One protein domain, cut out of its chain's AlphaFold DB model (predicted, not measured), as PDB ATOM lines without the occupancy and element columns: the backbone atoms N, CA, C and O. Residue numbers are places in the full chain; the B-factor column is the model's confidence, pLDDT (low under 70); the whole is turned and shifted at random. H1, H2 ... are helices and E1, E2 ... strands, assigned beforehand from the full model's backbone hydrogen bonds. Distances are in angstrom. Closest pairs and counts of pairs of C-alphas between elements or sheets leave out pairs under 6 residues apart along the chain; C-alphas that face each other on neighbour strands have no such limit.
ATOM      1  N   ASP A   5      25.857 -24.696 -11.781       88.00
ATOM      2  CA  ASP A   5      26.732 -24.452 -10.632       88.00
ATOM      3  C   ASP A   5      26.232 -23.207  -9.885       88.00
ATOM      4  O   ASP A   5      25.809 -22.220 -10.492       88.00
ATOM      5  N   ILE A   6      26.271 -23.235  -8.553       92.19
ATOM      6  CA  ILE A   6      25.849 -22.102  -7.723       92.19
ATOM      7  C   ILE A   6      26.657 -20.834  -8.034       92.19
ATOM      8  O   ILE A   6      26.128 -19.723  -7.986       92.19
ATOM      9  N   ASN A   7      27.924 -20.994  -8.417       93.94
ATOM     10  CA  ASN A   7      28.810 -19.901  -8.786       93.94
ATOM     11  C   ASN A   7      28.414 -19.231 -10.108       93.94
ATOM     12  O   ASN A   7      28.882 -18.122 -10.359       93.94
ATOM     13  N   ASP A   8      27.557 -19.850 -10.923       93.94
ATOM     14  CA  ASP A   8      27.030 -19.248 -12.153       93.94
ATOM     15  C   ASP A   8      25.765 -18.412 -11.901       93.94
ATOM     16  O   ASP A   8      25.352 -17.636 -12.761       93.94
ATOM     17  N   VAL A   9      25.129 -18.575 -10.735       92.88
ATOM     18  CA  VAL A   9      23.820 -17.978 -10.416       92.88
ATOM     19  C   VAL A   9      23.918 -16.924  -9.316       92.88
ATOM     20  O   VAL A   9      23.243 -15.898  -9.382       92.88
ATOM     21  N   MET A  10      24.733 -17.172  -8.293       94.62
ATOM     22  CA  MET A  10      24.857 -16.273  -7.149       94.62
ATOM     23  C   MET A  10      25.588 -14.971  -7.519       94.62
ATOM     24  O   MET A  10      26.466 -14.980  -8.390       94.62
ATOM     25  N   PRO A  11      25.266 -13.846  -6.849       93.25
ATOM     26  CA  PRO A  11      25.873 -12.555  -7.153       93.25
ATOM     27  C   PRO A  11      27.391 -12.592  -6.976       93.25
ATOM     28  O   PRO A  11      27.926 -13.232  -6.066       93.25
ATOM     29  N   LYS A  12      28.091 -11.866  -7.845       91.44
ATOM     30  CA  LYS A  12      29.525 -11.616  -7.710       91.44
ATOM     31  C   LYS A  12      29.713 -10.413  -6.795       91.44
ATOM     32  O   LYS A  12      29.120  -9.365  -7.035       91.44
ATOM     33  N   ILE A  13      30.487 -10.598  -5.732       93.69
ATOM     34  CA  ILE A  13      30.767  -9.570  -4.731       93.69
ATOM     35  C   ILE A  13      32.265  -9.286  -4.776       93.69
ATOM     36  O   ILE A  13      33.079 -10.202  -4.630       93.69
ATOM     37  N   ASP A  14      32.618  -8.019  -4.968       94.56
ATOM     38  CA  ASP A  14      34.013  -7.589  -5.005       94.56
ATOM     39  C   ASP A  14      34.695  -7.845  -3.657       94.56
ATOM     40  O   ASP A  14      34.145  -7.554  -2.595       94.56
ATOM     41  N   ASN A  15      35.917  -8.386  -3.704       94.56
ATOM     42  CA  ASN A  15      36.718  -8.756  -2.529       94.56
ATOM     43  C   ASN A  15      36.033  -9.758  -1.575       94.56
ATOM     44  O   ASN A  15      36.377  -9.829  -0.392       94.56
ATOM     45  N   MET A  16      35.061 -10.538  -2.059       95.50
ATOM     46  CA  MET A  16      34.473 -11.616  -1.270       95.50
ATOM     47  C   MET A  16      35.504 -12.712  -1.016       95.50
ATOM     48  O   MET A  16      36.100 -13.232  -1.956       95.50
ATOM     49  N   ARG A  17      35.646 -13.114   0.250       95.06
ATOM     50  CA  ARG A  17      36.527 -14.228   0.620       95.06
ATOM     51  C   ARG A  17      35.926 -15.566   0.216       95.06
ATOM     52  O   ARG A  17      36.539 -16.367  -0.478       95.06
ATOM     53  N   TRP A  18      34.677 -15.761   0.610       96.00
ATOM     54  CA  TRP A  18      33.807 -16.871   0.243       96.00
ATOM     55  C   TRP A  18      32.363 -16.460   0.565       96.00
ATOM     56  O   TRP A  18      32.133 -15.537   1.349       96.00
ATOM     57  N   GLY A  19      31.391 -17.140  -0.039       95.75
ATOM     58  CA  GLY A  19      29.968 -17.022   0.282       95.75
ATOM     59  C   GLY A  19      29.375 -18.393   0.598       95.75
ATOM     60  O   GLY A  19      29.876 -19.404   0.115       95.75
ATOM     61  N   ALA A  20      28.317 -18.453   1.405       95.69
ATOM     62  CA  ALA A  20      27.640 -19.709   1.731       95.69
ATOM     63  C   ALA A  20      26.119 -19.562   1.626       95.69
ATOM     64  O   ALA A  20      25.532 -18.667   2.233       95.69
ATOM     65  N   LEU A  21      25.484 -20.456   0.869       94.94
ATOM     66  CA  LEU A  21      24.036 -20.643   0.873       94.94
ATOM     67  C   LEU A  21      23.680 -21.720   1.898       94.94
ATOM     68  O   LEU A  21      24.197 -22.835   1.816       94.94
ATOM     69  N   MET A  22      22.798 -21.385   2.843       95.12
ATOM     70  CA  MET A  22      22.490 -22.233   3.997       95.12
ATOM     71  C   MET A  22      20.991 -22.463   4.184       95.12
ATOM     72  O   MET A  22      20.189 -21.573   3.908       95.12
ATOM     73  N   ASN A  23      20.612 -23.637   4.701       95.38
ATOM     74  CA  ASN A  23      19.228 -23.939   5.107       95.38
ATOM     75  C   ASN A  23      18.864 -23.411   6.499       95.38
ATOM     76  O   ASN A  23      17.685 -23.254   6.808       95.38
ATOM     77  N   ARG A  24      19.863 -23.168   7.352       93.25
ATOM     78  CA  ARG A  24      19.700 -22.635   8.706       93.25
ATOM     79  C   ARG A  24      20.533 -21.366   8.845       93.25
ATOM     80  O   ARG A  24      21.574 -21.223   8.205       93.25
ATOM     81  N   ALA A  25      20.066 -20.440   9.678       93.50
ATOM     82  CA  ALA A  25      20.827 -19.235   9.977       93.50
ATOM     83  C   ALA A  25      22.153 -19.619  10.666       93.50
ATOM     84  O   ALA A  25      22.124 -20.373  11.644       93.50
ATOM     85  N   PRO A  26      23.307 -19.123  10.188       90.69
ATOM     86  CA  PRO A  26      24.592 -19.481  10.768       90.69
ATOM     87  C   PRO A  26      24.751 -18.912  12.178       90.69
ATOM     88  O   PRO A  26      24.339 -17.791  12.475       90.69
ATOM     89  N   THR A  27      25.437 -19.664  13.037       91.81
ATOM     90  CA  THR A  27      25.895 -19.167  14.342       91.81
ATOM     91  C   THR A  27      27.289 -18.546  14.233       91.81
ATOM     92  O   THR A  27      28.042 -18.833  13.301       91.81
ATOM     93  N   THR A  28      27.709 -17.768  15.235       93.69
ATOM     94  CA  THR A  28      29.090 -17.254  15.318       93.69
ATOM     95  C   THR A  28      30.132 -18.374  15.264       93.69
ATOM     96  O   THR A  28      31.192 -18.202  14.663       93.69
ATOM     97  N   LYS A  29      29.839 -19.536  15.867       90.06
ATOM     98  CA  LYS A  29      30.711 -20.714  15.789       90.06
ATOM     99  C   LYS A  29      30.773 -21.241  14.357       90.06
ATOM    100  O   LYS A  29      31.867 -21.452  13.850       90.06
ATOM    101  N   THR A  30      29.621 -21.372  13.703       89.31
ATOM    102  CA  THR A  30      29.531 -21.811  12.307       89.31
ATOM    103  C   THR A  30      30.378 -20.920  11.394       89.31
ATOM    104  O   THR A  30      31.186 -21.428  10.629       89.31
ATOM    105  N   ILE A  31      30.291 -19.594  11.542       92.00
ATOM    106  CA  ILE A  31      31.088 -18.640  10.749       92.00
ATOM    107  C   ILE A  31      32.597 -18.805  11.006       92.00
ATOM    108  O   ILE A  31      33.398 -18.722  10.075       92.00
ATOM    109  N   ARG A  32      33.019 -19.040  12.255       94.25
ATOM    110  CA  ARG A  32      34.436 -19.296  12.588       94.25
ATOM    111  C   ARG A  32      34.953 -20.585  11.955       94.25
ATOM    112  O   ARG A  32      36.048 -20.582  11.395       94.25
ATOM    113  N   ASP A  33      34.155 -21.648  12.009       90.69
ATOM    114  CA  ASP A  33      34.488 -22.929  11.389       90.69
ATOM    115  C   ASP A  33      34.594 -22.753   9.857       90.69
ATOM    116  O   ASP A  33      35.596 -23.141   9.255       90.69
ATOM    117  N   MET A  34      33.638 -22.044   9.240       92.44
ATOM    118  CA  MET A  34      33.640 -21.699   7.809       92.44
ATOM    119  C   MET A  34      34.883 -20.914   7.378       92.44
ATOM    120  O   MET A  34      35.495 -21.236   6.363       92.44
ATOM    121  N   ASN A  35      35.318 -19.943   8.184       94.75
ATOM    122  CA  ASN A  35      36.539 -19.172   7.925       94.75
ATOM    123  C   ASN A  35      37.825 -20.011   7.923       94.75
ATOM    124  O   ASN A  35      38.843 -19.539   7.423       94.75
ATOM    125  N   THR A  36      37.797 -21.206   8.514       93.56
ATOM    126  CA  THR A  36      38.951 -22.112   8.572       93.56
ATOM    127  C   THR A  36      38.937 -23.115   7.419       93.56
ATOM    128  O   THR A  36      39.995 -23.519   6.949       93.56
ATOM    129  N   ILE A  37      37.749 -23.530   6.964       91.44
ATOM    130  CA  ILE A  37      37.594 -24.555   5.921       91.44
ATOM    131  C   ILE A  37      37.564 -23.975   4.506       91.44
ATOM    132  O   ILE A  37      38.052 -24.628   3.584       91.44
ATOM    133  N   PHE A  38      36.974 -22.791   4.315       94.56
ATOM    134  CA  PHE A  38      36.774 -22.248   2.978       94.56
ATOM    135  C   PHE A  38      37.978 -21.418   2.538       94.56
ATOM    136  O   PHE A  38      38.413 -20.524   3.271       94.56
ATOM    137  N   PRO A  39      38.528 -21.699   1.343       94.62
ATOM    138  CA  PRO A  39      39.599 -20.893   0.789       94.62
ATOM    139  C   PRO A  39      39.094 -19.491   0.439       94.62
ATOM    140  O   PRO A  39      37.938 -19.298   0.070       94.62
ATOM    141  N   ASP A  40      40.001 -18.524   0.507       95.88
ATOM    142  CA  ASP A  40      39.760 -17.137   0.118       95.88
ATOM    143  C   ASP A  40      39.808 -17.008  -1.418       95.88
ATOM    144  O   ASP A  40      40.840 -16.680  -2.002       95.88
ATOM    145  N   ASN A  41      38.733 -17.426  -2.091       95.25
ATOM    146  CA  ASN A  41      38.667 -17.526  -3.553       95.25
ATOM    147  C   ASN A  41      37.410 -16.892  -4.172       95.25
ATOM    148  O   ASN A  41      37.172 -17.053  -5.371       95.25
ATOM    149  N   GLY A  42      36.584 -16.220  -3.368       95.75
ATOM    150  CA  GLY A  42      35.370 -15.550  -3.829       95.75
ATOM    151  C   GLY A  42      34.314 -16.486  -4.410       95.75
ATOM    152  O   GLY A  42      33.477 -16.047  -5.201       95.75
ATOM    153  N   ARG A  43      34.328 -17.773  -4.042       95.75
ATOM    154  CA  ARG A  43      33.312 -18.736  -4.474       95.75
ATOM    155  C   ARG A  43      32.175 -18.863  -3.472       95.75
ATOM    156  O   ARG A  43      32.339 -18.675  -2.268       95.75
ATOM    157  N   TRP A  44      31.013 -19.203  -4.010       97.00
ATOM    158  CA  TRP A  44      29.851 -19.626  -3.252       97.00
ATOM    159  C   TRP A  44      29.912 -21.127  -2.990       97.00
ATOM    160  O   TRP A  44      30.166 -21.914  -3.905       97.00
ATOM    161  N   HIS A  45      29.624 -21.485  -1.745       95.44
ATOM    162  CA  HIS A  45      29.496 -22.842  -1.243       95.44
ATOM    163  C   HIS A  45      28.047 -23.122  -0.840       95.44
ATOM    164  O   HIS A  45      27.299 -22.215  -0.465       95.44
ATOM    165  N   THR A  46      27.643 -24.386  -0.886       94.62
ATOM    166  CA  THR A  46      26.366 -24.837  -0.310       94.62
ATOM    167  C   THR A  46      26.625 -25.530   1.015       94.62
ATOM    168  O   THR A  46      27.491 -26.398   1.083       94.62
ATOM    169  N   VAL A  47      25.898 -25.148   2.068       94.38
ATOM    170  CA  VAL A  47      26.036 -25.743   3.402       94.38
ATOM    171  C   VAL A  47      24.661 -26.071   3.962       94.38
ATOM    172  O   VAL A  47      23.908 -25.185   4.353       94.38
ATOM    173  N   PHE A  48      24.345 -27.359   4.026       93.44
ATOM    174  CA  PHE A  48      23.100 -27.847   4.606       93.44
ATOM    175  C   PHE A  48      23.388 -28.511   5.941       93.44
ATOM    176  O   PHE A  48      24.093 -29.517   6.008       93.44
ATOM    177  N   GLU A  49      22.862 -27.930   7.011       91.12
ATOM    178  CA  GLU A  49      22.958 -28.497   8.346       91.12
ATOM    179  C   GLU A  49      21.768 -29.421   8.605       91.12
ATOM    180  O   GLU A  49      20.619 -28.973   8.644       91.12
ATOM    181  N   GLU A  50      22.071 -30.698   8.824       90.06
ATOM    182  CA  GLU A  50      21.157 -31.700   9.361       90.06
ATOM    183  C   GLU A  50      21.535 -32.007  10.815       90.06
ATOM    184  O   GLU A  50      22.549 -31.526  11.341       90.06
ATOM    185  N   ASP A  51      20.717 -32.788  11.511       86.56
ATOM    186  CA  ASP A  51      20.918 -33.008  12.945       86.56
ATOM    187  C   ASP A  51      22.213 -33.794  13.226       86.56
ATOM    188  O   ASP A  51      23.015 -33.373  14.066       86.56
ATOM    189  N   ASP A  52      22.501 -34.831  12.432       86.75
ATOM    190  CA  ASP A  52      23.672 -35.710  12.599       86.75
ATOM    191  C   ASP A  52      24.857 -35.397  11.665       86.75
ATOM    192  O   ASP A  52      25.999 -35.801  11.921       86.75
ATOM    193  N   PHE A  53      24.624 -34.680  10.568       87.69
ATOM    194  CA  PHE A  53      25.645 -34.404   9.559       87.69
ATOM    195  C   PHE A  53      25.462 -33.029   8.925       87.69
ATOM    196  O   PHE A  53      24.470 -32.338   9.136       87.69
ATOM    197  N   ILE A  54      26.471 -32.604   8.178       90.44
ATOM    198  CA  ILE A  54      26.461 -31.371   7.400       90.44
ATOM    199  C   ILE A  54      26.824 -31.743   5.971       90.44
ATOM    200  O   ILE A  54      27.774 -32.489   5.763       90.44
ATOM    201  N   ILE A  55      26.096 -31.235   4.986       93.44
ATOM    202  CA  ILE A  55      26.458 -31.378   3.575       93.44
ATOM    203  C   ILE A  55      27.139 -30.087   3.131       93.44
ATOM    204  O   ILE A  55      26.525 -29.026   3.196       93.44
ATOM    205  N   ILE A  56      28.383 -30.181   2.664       92.88
ATOM    206  CA  ILE A  56      29.148 -29.061   2.105       92.88
ATOM    207  C   ILE A  56      29.465 -29.371   0.646       92.88
ATOM    208  O   ILE A  56      30.127 -30.369   0.365       92.88
ATOM    209  N   ASP A  57      28.987 -28.547  -0.288       92.00
ATOM    210  CA  ASP A  57      29.165 -28.748  -1.738       92.00
ATOM    211  C   ASP A  57      28.806 -30.172  -2.197       92.00
ATOM    212  O   ASP A  57      29.520 -30.821  -2.964       92.00
ATOM    213  N   GLY A  58      27.700 -30.691  -1.658       90.56
ATOM    214  CA  GLY A  58      27.206 -32.043  -1.927       90.56
ATOM    215  C   GLY A  58      27.941 -33.170  -1.189       90.56
ATOM    216  O   GLY A  58      27.569 -34.329  -1.353       90.56
ATOM    217  N   LYS A  59      28.953 -32.871  -0.364       90.56
ATOM    218  CA  LYS A  59      29.703 -33.868   0.417       90.56
ATOM    219  C   LYS A  59      29.228 -33.914   1.866       90.56
ATOM    220  O   LYS A  59      29.239 -32.897   2.551       90.56
ATOM    221  N   GLU A  60      28.863 -35.102   2.345       90.50
ATOM    222  CA  GLU A  60      28.490 -35.330   3.747       90.50
ATOM    223  C   GLU A  60      29.717 -35.281   4.672       90.50
ATOM    224  O   GLU A  60      30.720 -35.966   4.460       90.50
ATOM    225  N   VAL A  61      29.602 -34.508   5.748       86.12
ATOM    226  CA  VAL A  61      30.531 -34.420   6.872       86.12
ATOM    227  C   VAL A  61      29.758 -34.766   8.141       86.12
ATOM    228  O   VAL A  61      28.918 -33.998   8.611       86.12
TER     229      VAL A  61
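AT A GLANCE: This is residues 5 to 61 of the 70 residues of an uncharacterized protein of Cenarchaeum sp. SB0672_bin_9 (UniProt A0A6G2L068). A small sheet of four strands, E1 E2 E3 E4 side by side in that order, makes the body; E2 is the link between its two parts, pairing with E1 along one stretch and with E3 further on. The short helix H1 is over E2, while the longer helix H2, set between E1 and E2 in the chain, only grazes the sheet. The printed part has 57 residues with two named helices and four named strands, in the order H1 E1 H2 E2 E3 E4, and its class is mixed, helices and strands. The sheet is mixed, with E1 and E2 parallel and the other neighbours antiparallel. The whole is compact, with a radius of gyration of the C-alphas of 11.3 A, and spans 34 by 23 by 18 A.

HOW THE PARTS SIT: In the sheet, E1, residues 18 to 22, and E2, residues 43 to 49, are parallel at 31 degrees, with N 21 and O 45 2.9 A apart, within hydrogen-bond range. E2 is staggered, pairing with E1 over residues 43 to 47 and with E3, residues 53 to 56, over residues 47 to 49. E2 and E3 form an antiparallel hairpin at 165 degrees, with N 55 and O 48 2.8 A apart. E3 and the edge strand E4, residues 59 to 61, form another at 143 degrees, with N 61 and O 54 2.7 A apart. E2, E3 and E4 are a meander, each strand the antiparallel neighbour of the one before. H1, residues 6 to 9, is on the sheet and over E2 at a height of 8.1 A; their closest C-alphas, of Asn 7 and Trp 44, are 5.6 A apart. H2, residues 28 to 37, only grazes the sheet with its residues 31 to 35. E1, H2 and E2 are a strand-helix-strand unit, two parallel strands with a helix between them in the chain, and its crossover is left-handed. H1 and H2 are apart. Every O i to N i+4 pair in H2 is within hydrogen-bond range, and H1 is too short for such a pair.

IN THESE COORDINATES: E2 is the longest strand, 19.2 A from C-alpha 43 at (33.312, -18.736, -4.474) to C-alpha 49. E1 measures 13.1 A, E3 9.8 A and E4 6.5 A, ending at C-alpha 61 at (30.531, -34.420, 6.872). H2 measures 14.6 A, and H1 5.3 A from C-alpha 6 at (25.849, -22.102, -7.723).

THE WHOLE: The C-alphas farthest apart, of Asp 14 and Asp 52, are 34.8 A from each other. The printed part has no cut and no long link. The mean pLDDT of the printed part is 92.9, and no printed residue is under 70.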